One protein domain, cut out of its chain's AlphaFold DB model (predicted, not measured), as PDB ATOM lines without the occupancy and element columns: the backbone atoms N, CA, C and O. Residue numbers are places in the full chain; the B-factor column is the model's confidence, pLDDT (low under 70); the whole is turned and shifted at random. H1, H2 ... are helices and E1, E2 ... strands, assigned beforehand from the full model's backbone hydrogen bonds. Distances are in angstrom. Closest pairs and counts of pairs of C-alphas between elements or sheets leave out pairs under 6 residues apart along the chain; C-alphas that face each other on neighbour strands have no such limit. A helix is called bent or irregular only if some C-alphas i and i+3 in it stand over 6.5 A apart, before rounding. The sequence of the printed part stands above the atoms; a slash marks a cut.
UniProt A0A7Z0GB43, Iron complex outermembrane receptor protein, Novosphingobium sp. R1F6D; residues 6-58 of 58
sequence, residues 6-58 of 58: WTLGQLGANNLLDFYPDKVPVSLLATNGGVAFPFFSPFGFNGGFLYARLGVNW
ATOM      1  N   TRP A   6     109.415 207.999 103.577       57.62
ATOM      2  CA  TRP A   6     109.450 209.390 104.028       57.62
ATOM      3  C   TRP A   6     109.278 209.466 105.542       57.62
ATOM      4  O   TRP A   6     108.225 209.116 106.078       57.62
ATOM      5  N   THR A   7     110.281 209.991 106.241       72.75
ATOM      6  CA  THR A   7     110.138 210.319 107.662       72.75
ATOM      7  C   THR A   7     109.556 211.724 107.796       72.75
ATOM      8  O   THR A   7     110.052 212.663 107.170       72.75
ATOM      9  N   LEU A   8     108.527 211.887 108.636       67.88
ATOM     10  CA  LEU A   8     107.975 213.201 108.985       67.88
ATOM     11  C   LEU A   8     109.093 214.159 109.431       67.88
ATOM     12  O   LEU A   8     109.949 213.816 110.255       67.88
ATOM     13  N   GLY A   9     109.078 215.364 108.858       66.12
ATOM     14  CA  GLY A   9     110.043 216.410 109.168       66.12
ATOM     15  C   GLY A   9     109.965 216.840 110.633       66.12
ATOM     16  O   GLY A   9     108.885 216.911 111.213       66.12
ATOM     17  N   GLN A  10     111.116 217.128 111.236       82.00
ATOM     18  CA  GLN A  10     111.211 217.627 112.609       82.00
ATOM     19  C   GLN A  10     111.418 219.140 112.585       82.00
ATOM     20  O   GLN A  10     112.299 219.629 111.879       82.00
ATOM     21  N   LEU A  11     110.641 219.865 113.386       82.62
ATOM     22  CA  LEU A  11     110.878 221.275 113.693       82.62
ATOM     23  C   LEU A  11     111.409 221.382 115.121       82.62
ATOM     24  O   LEU A  11     110.925 220.688 116.016       82.62
ATOM     25  N   GLY A  12     112.395 222.244 115.336       83.12
ATOM     26  CA  GLY A  12     112.966 222.488 116.652       83.12
ATOM     27  C   GLY A  12     113.485 223.911 116.804       83.12
ATOM     28  O   GLY A  12     113.660 224.648 115.835       83.12
ATOM     29  N   ALA A  13     113.713 224.297 118.052       81.12
ATOM     30  CA  ALA A  13     114.221 225.604 118.431       81.12
ATOM     31  C   ALA A  13     115.279 225.440 119.523       81.12
ATOM     32  O   ALA A  13     115.157 224.563 120.381       81.12
ATOM     33  N   ASN A  14     116.292 226.300 119.516       80.94
ATOM     34  CA  ASN A  14     117.231 226.469 120.616       80.94
ATOM     35  C   ASN A  14     117.156 227.916 121.118       80.94
ATOM     36  O   ASN A  14     117.034 228.833 120.310       80.94
ATOM     37  N   ASN A  15     117.197 228.104 122.441       74.75
ATOM     38  CA  ASN A  15     117.196 229.417 123.097       74.75
ATOM     39  C   ASN A  15     116.084 230.389 122.609       74.75
ATOM     40  O   ASN A  15     116.344 231.533 122.256       74.75
ATOM     41  N   LEU A  16     114.819 229.942 122.594       76.12
ATOM     42  CA  LEU A  16     113.675 230.731 122.090       76.12
ATOM     43  C   LEU A  16     113.426 232.041 122.866       76.12
ATOM     44  O   LEU A  16     112.860 232.983 122.323       76.12
ATOM     45  N   LEU A  17     113.821 232.081 124.138       79.00
ATOM     46  CA  LEU A  17     113.590 233.213 125.042       79.00
ATOM     47  C   LEU A  17     114.829 234.102 125.215       79.00
ATOM     48  O   LEU A  17     114.835 234.953 126.098       79.00
ATOM     49  N   ASP A  18     115.862 233.881 124.397       65.88
ATOM     50  CA  ASP A  18     117.107 234.653 124.361       65.88
ATOM     51  C   ASP A  18     117.755 234.845 125.746       65.88
ATOM     52  O   ASP A  18     118.226 235.920 126.122       65.88
ATOM     53  N   PHE A  19     117.757 233.769 126.537       68.56
ATOM     54  CA  PHE A  19     118.391 233.754 127.846       68.56
ATOM     55  C   PHE A  19     119.887 233.533 127.668       68.56
ATOM     56  O   PHE A  19     120.336 232.465 127.256       68.56
ATOM     57  N   TYR A  20     120.672 234.543 128.027       66.88
ATOM     58  CA  TYR A  20     122.117 234.402 128.128       66.88
ATOM     59  C   TYR A  20     122.518 234.146 129.580       66.88
ATOM     60  O   TYR A  20     121.914 234.717 130.490       66.88
ATOM     61  N   PRO A  21     123.546 233.313 129.818       66.56
ATOM     62  CA  PRO A  21     124.182 233.249 131.122       66.56
ATOM     63  C   PRO A  21     124.749 234.618 131.500       66.56
ATOM     64  O   PRO A  21     125.143 235.400 130.628       66.56
ATOM     65  N   ASP A  22     124.869 234.862 132.802       74.00
ATOM     66  CA  ASP A  22     125.580 236.034 133.296       74.00
ATOM     67  C   ASP A  22     126.997 236.091 132.714       74.00
ATOM     68  O   ASP A  22     127.703 235.081 132.592       74.00
ATOM     69  N   LYS A  23     127.410 237.303 132.333       70.94
ATOM     70  CA  LYS A  23     128.755 237.546 131.811       70.94
ATOM     71  C   LYS A  23     129.778 237.158 132.866       70.94
ATOM     72  O   LYS A  23     129.634 237.498 134.042       70.94
ATOM     73  N   VAL A  24     130.855 236.513 132.428       71.75
ATOM     74  CA  VAL A  24     131.986 236.242 133.316       71.75
ATOM     75  C   VAL A  24     132.548 237.590 133.799       71.75
ATOM     76  O   VAL A  24     132.787 238.474 132.969       71.75
ATOM     77  N   PRO A  25     132.761 237.789 135.115       75.56
ATOM     78  CA  PRO A  25     133.349 239.020 135.627       75.56
ATOM     79  C   PRO A  25     134.690 239.331 134.953       75.56
ATOM     80  O   PRO A  25     135.530 238.447 134.783       75.56
ATOM     81  N   VAL A  26     134.922 240.603 134.612       71.31
ATOM     82  CA  VAL A  26     136.145 241.061 133.917       71.31
ATOM     83  C   VAL A  26     137.423 240.678 134.667       71.31
ATOM     84  O   VAL A  26     138.422 240.327 134.043       71.31
ATOM     85  N   SER A  27     137.378 240.667 136.001       73.38
ATOM     86  CA  SER A  27     138.490 240.235 136.855       73.38
ATOM     87  C   SER A  27     138.894 238.770 136.647       73.38
ATOM     88  O   SER A  27     140.051 238.435 136.868       73.38
ATOM     89  N   LEU A  28     137.972 237.913 136.197       66.81
ATOM     90  CA  LEU A  28     138.219 236.501 135.886       66.81
ATOM     91  C   LEU A  28     138.654 236.283 134.425       66.81
ATOM     92  O   LEU A  28     139.357 235.319 134.129       66.81
ATOM     93  N   LEU A  29     138.249 237.171 133.510       66.69
ATOM     94  CA  LEU A  29     138.581 237.102 132.078       66.69
ATOM     95  C   LEU A  29     140.036 237.500 131.787       66.69
ATOM     96  O   LEU A  29     140.666 236.943 130.885       66.69
ATOM     97  N   ALA A  30     140.572 238.446 132.566       61.19
ATOM     98  CA  ALA A  30     141.876 239.067 132.337       61.19
ATOM     99  C   ALA A  30     143.081 238.131 132.555       61.19
ATOM    100  O   ALA A  30     144.181 238.450 132.115       61.19
ATOM    101  N   THR A  31     142.901 236.984 133.216       60.66
ATOM    102  CA  THR A  31     144.039 236.154 133.641       60.66
ATOM    103  C   THR A  31     144.485 235.124 132.598       60.66
ATOM    104  O   THR A  31     145.635 234.715 132.657       60.66
ATOM    105  N   ASN A  32     143.652 234.713 131.628       57.16
ATOM    106  CA  ASN A  32     143.999 233.601 130.715       57.16
ATOM    107  C   ASN A  32     143.354 233.664 129.311       57.16
ATOM    108  O   ASN A  32     143.125 232.627 128.693       57.16
ATOM    109  N   GLY A  33     143.013 234.850 128.795       60.62
ATOM    110  CA  GLY A  33     142.323 234.950 127.497       60.62
ATOM    111  C   GLY A  33     140.898 234.385 127.542       60.62
ATOM    112  O   GLY A  33     140.437 233.761 126.587       60.62
ATOM    113  N   GLY A  34     140.218 234.567 128.679       63.78
ATOM    114  CA  GLY A  34     138.858 234.081 128.884       63.78
ATOM    115  C   GLY A  34     137.867 234.738 127.923       63.78
ATOM    116  O   GLY A  34     137.997 235.909 127.567       63.78
ATOM    117  N   VAL A  35     136.855 233.980 127.513       66.44
ATOM    118  CA  VAL A  35     135.762 234.454 126.656       66.44
ATOM    119  C   VAL A  35     134.592 234.961 127.504       66.44
ATOM    120  O   VAL A  35     134.311 234.414 128.566       66.44
ATOM    121  N   ALA A  36     133.895 236.006 127.040       64.38
ATOM    122  CA  ALA A  36     132.886 236.736 127.825       64.38
ATOM    123  C   ALA A  36     131.698 235.888 128.338       64.38
ATOM    124  O   ALA A  36     131.013 236.306 129.273       64.38
ATOM    125  N   PHE A  37     131.475 234.704 127.758       64.88
ATOM    126  CA  PHE A  37     130.433 233.754 128.149       64.88
ATOM    127  C   PHE A  37     131.012 232.330 128.315       64.88
ATOM    128  O   PHE A  37     132.028 232.004 127.709       64.88
ATOM    129  N   PRO A  38     130.412 231.442 129.123       63.38
ATOM    130  CA  PRO A  38     130.890 230.063 129.256       63.38
ATOM    131  C   PRO A  38     130.695 229.244 127.968       63.38
ATOM    132  O   PRO A  38     129.609 229.245 127.390       63.38
ATOM    133  N   PHE A  39     131.700 228.454 127.562       62.06
ATOM    134  CA  PHE A  39     131.585 227.527 126.417       62.06
ATOM    135  C   PHE A  39     130.515 226.439 126.607       62.06
ATOM    136  O   PHE A  39     130.001 225.908 125.630       62.06
ATOM    137  N   PHE A  40     130.159 226.134 127.858       61.66
ATOM    138  CA  PHE A  40     129.127 225.159 128.225       61.66
ATOM    139  C   PHE A  40     127.747 225.793 128.446       61.66
ATOM    140  O   PHE A  40     126.895 225.193 129.100       61.66
ATOM    141  N   SER A  41     127.517 227.013 127.948       62.03
ATOM    142  CA  SER A  41     126.186 227.620 127.993       62.03
ATOM    143  C   SER A  41     125.165 226.691 127.320       62.03
ATOM    144  O   SER A  41     125.363 226.346 126.150       62.03
ATOM    145  N   PRO A  42     124.053 226.327 127.990       60.00
ATOM    146  CA  PRO A  42     122.997 225.516 127.377       60.00
ATOM    147  C   PRO A  42     122.335 226.203 126.168       60.00
ATOM    148  O   PRO A  42     121.646 225.548 125.387       60.00
ATOM    149  N   PHE A  43     122.571 227.504 125.995       61.84
ATOM    150  CA  PHE A  43     122.029 228.341 124.926       61.84
ATOM    151  C   PHE A  43     123.055 228.679 123.829       61.84
ATOM    152  O   PHE A  43     122.714 229.317 122.837       61.84
ATOM    153  N   GLY A  44     124.312 228.242 123.990       57.84
ATOM    154  CA  GLY A  44     125.397 228.502 123.043       57.84
ATOM    155  C   GLY A  44     125.830 229.974 122.960       57.84
ATOM    156  O   GLY A  44     125.151 230.890 123.411       57.84
ATOM    157  N   PHE A  45     127.003 230.218 122.374       59.75
ATOM    158  CA  PHE A  45     127.537 231.573 122.154       59.75
ATOM    159  C   PHE A  45     126.833 232.346 121.028       59.75
ATOM    160  O   PHE A  45     126.950 233.563 120.957       59.75
ATOM    161  N   ASN A  46     126.155 231.633 120.125       66.44
ATOM    162  CA  ASN A  46     125.592 232.189 118.892       66.44
ATOM    163  C   ASN A  46     124.118 232.624 119.027       66.44
ATOM    164  O   ASN A  46     123.544 233.080 118.043       66.44
ATOM    165  N   GLY A  47     123.517 232.501 120.216       71.56
ATOM    166  CA  GLY A  47     122.127 232.888 120.469       71.56
ATOM    167  C   GLY A  47     121.084 231.866 120.016       71.56
ATOM    168  O   GLY A  47     121.406 230.722 119.689       71.56
ATOM    169  N   GLY A  48     119.809 232.268 120.059       79.81
ATOM    170  CA  GLY A  48     118.681 231.415 119.682       79.81
ATOM    171  C   GLY A  48     118.498 231.226 118.184       79.81
ATOM    172  O   GLY A  48     118.680 232.146 117.390       79.81
ATOM    173  N   PHE A  49     118.120 230.010 117.791       79.56
ATOM    174  CA  PHE A  49     117.893 229.647 116.395       79.56
ATOM    175  C   PHE A  49     116.770 228.618 116.245       79.56
ATOM    176  O   PHE A  49     116.543 227.772 117.111       79.56
ATOM    177  N   LEU A  50     116.077 228.674 115.110       83.62
ATOM    178  CA  LEU A  50     115.096 227.674 114.687       83.62
ATOM    179  C   LEU A  50     115.742 226.731 113.673       83.62
ATOM    180  O   LEU A  50     116.563 227.160 112.860       83.62
ATOM    181  N   TYR A  51     115.363 225.458 113.691       85.75
ATOM    182  CA  TYR A  51     115.839 224.485 112.716       85.75
ATOM    183  C   TYR A  51     114.724 223.543 112.261       85.75
ATOM    184  O   TYR A  51     113.812 223.199 113.013       85.75
ATOM    185  N   ALA A  52     114.833 223.105 111.010       87.44
ATOM    186  CA  ALA A  52     113.984 222.087 110.413       87.44
ATOM    187  C   ALA A  52     114.863 220.953 109.871       87.44
ATOM    188  O   ALA A  52     115.926 221.205 109.300       87.44
ATOM    189  N   ARG A  53     114.434 219.703 110.045       86.88
ATOM    190  CA  ARG A  53     115.115 218.514 109.522       86.88
ATOM    191  C   ARG A  53     114.142 217.691 108.692       86.88
ATOM    192  O   ARG A  53     113.072 217.339 109.177       86.88
ATOM    193  N   LEU A  54     114.549 217.345 107.473       84.25
ATOM    194  CA  LEU A  54     113.831 216.436 106.579       84.25
ATOM    195  C   LEU A  54     114.670 215.165 106.385       84.25
ATOM    196  O   LEU A  54     115.892 215.255 106.286       84.25
ATOM    197  N   GLY A  55     114.026 213.996 106.370       82.75
ATOM    198  CA  GLY A  55     114.680 212.702 106.162       82.75
ATOM    199  C   GLY A  55     114.094 211.981 104.952       82.75
ATOM    200  O   GLY A  55     112.875 211.856 104.850       82.75
ATOM    201  N   VAL A  56     114.964 211.513 104.056       79.38
ATOM    202  CA  VAL A  56     114.611 210.740 102.856       79.38
ATOM    203  C   VAL A  56     115.486 209.494 102.827       79.38
ATOM    204  O   VAL A  56     116.705 209.625 102.935       79.38
ATOM    205  N   ASN A  57     114.882 208.313 102.698       71.94
ATOM    206  CA  ASN A  57     115.602 207.050 102.523       71.94
ATOM    207  C   ASN A  57     115.131 206.356 101.238       71.94
ATOM    208  O   ASN A  57     113.938 206.376 100.933       71.94
ATOM    209  N   TRP A  58     116.072 205.764 100.500       74.31
ATOM    210  CA  TRP A  58     115.872 205.101  99.207       74.31
ATOM    211  C   TRP A  58     116.580 203.747  99.147       74.31
ATOM    212  O   TRP A  58     117.636 203.603  99.805       74.31
TER     213      TRP A  58
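This is residues 6 to 58 of the 58 residues of the protein "Iron complex outermembrane receptor protein" of Novosphingobium sp. R1F6D (UniProt A0A7Z0GB43). A long ribbon of two antiparallel strands, E1 and E2, runs into one large drawn-out loop, and a single short helical turn, H1, sits in the far end of that loop. Both ends of the printed part lie at the tip of the ribbon away from the loop, and the ribbon and the loop, end to end, make the long axis. The printed part has 53 residues with two named strands and one named helix, in the order E1, H1, E2 along the chain; the sheet has the order E1 - E2 and is antiparallel. The class is mostly strand, but under half of the residues are in named elements, 22 of the 53. The whole is extended, with a radius of gyration of the C-alphas of 17.1 A, and its C-alphas span 55 by 24 by 11 A, a rod.

The printed part begins with strand E1, residues 6 to 14, whose C-alpha 6 is at (109.450, 209.390, 104.028). E1 measures 25.0 A from first to last C-alpha and ends with C-alpha 14 at (117.231, 226.469, 120.616). After the 11 residues that follow E1 comes helix H1, residues 26 to 29, with C-alpha 26 at (136.145, 241.061, 133.917). H1 has 4 residues. Residues 30 to 48, a stretch of 19 residues with no named element, come next. Strand E2, residues 49 to 57, then measures 26.6 A from C-alpha 49 at (117.893, 229.647, 116.395) to C-alpha 57 at (115.602, 207.050, 102.523). Trp 58 follows it and is the chain's last residue.

E1 and E2 are antiparallel neighbours, with an angle of 164 degrees between their N-to-C directions. At the tip where the printed part begins, the C-alphas of Trp 6 and Val 56 face each other at 5.5 A. The facing C-alphas step from 7 and 55, at 5.3 A, to 9 and 54, at 4.6 A. Farther along, the C-alphas of Ala 13 and Leu 50 face each other at 4.4 A, and those of Asn 14 and Phe 49 at 5.3 A. Among the backbone pairs within hydrogen-bond range, N of Gln 10 and O of Arg 53 are 2.8 A apart, and N of Arg 53 and O of Gln 10 are also 2.8 A apart. Near the loop, N of Asn 14 and O of Phe 49 are 2.8 A apart. H1 is too short for any pair of O of residue i and N of residue i+4 inside it; its one pair of O i and N i+3 is within hydrogen-bond range. H1 is neither bent nor irregular.

The two C-alphas farthest apart in the domain are those of Ser 27, in H1, and Trp 58, at 56.2 A. The first and last printed C-alphas, of Trp 6 and Trp 58, are only 9.1 A apart. The link from E1 to H1, with 11 residues, is long, and so is the link from H1 to E2, with 19 residues. The C-alphas of residues 30 to 48 lie 2 to 25 A from the mean of the C-alphas. The printed part has no cut. The mean pLDDT of the printed part of this predicted model is 71.0, and 26 residues are under 70: residue 6, residues 8 to 9, residues 18 to 21 and residues 28 to 46. The mean is 75 for E1, 70 for H1 and 82 for E2.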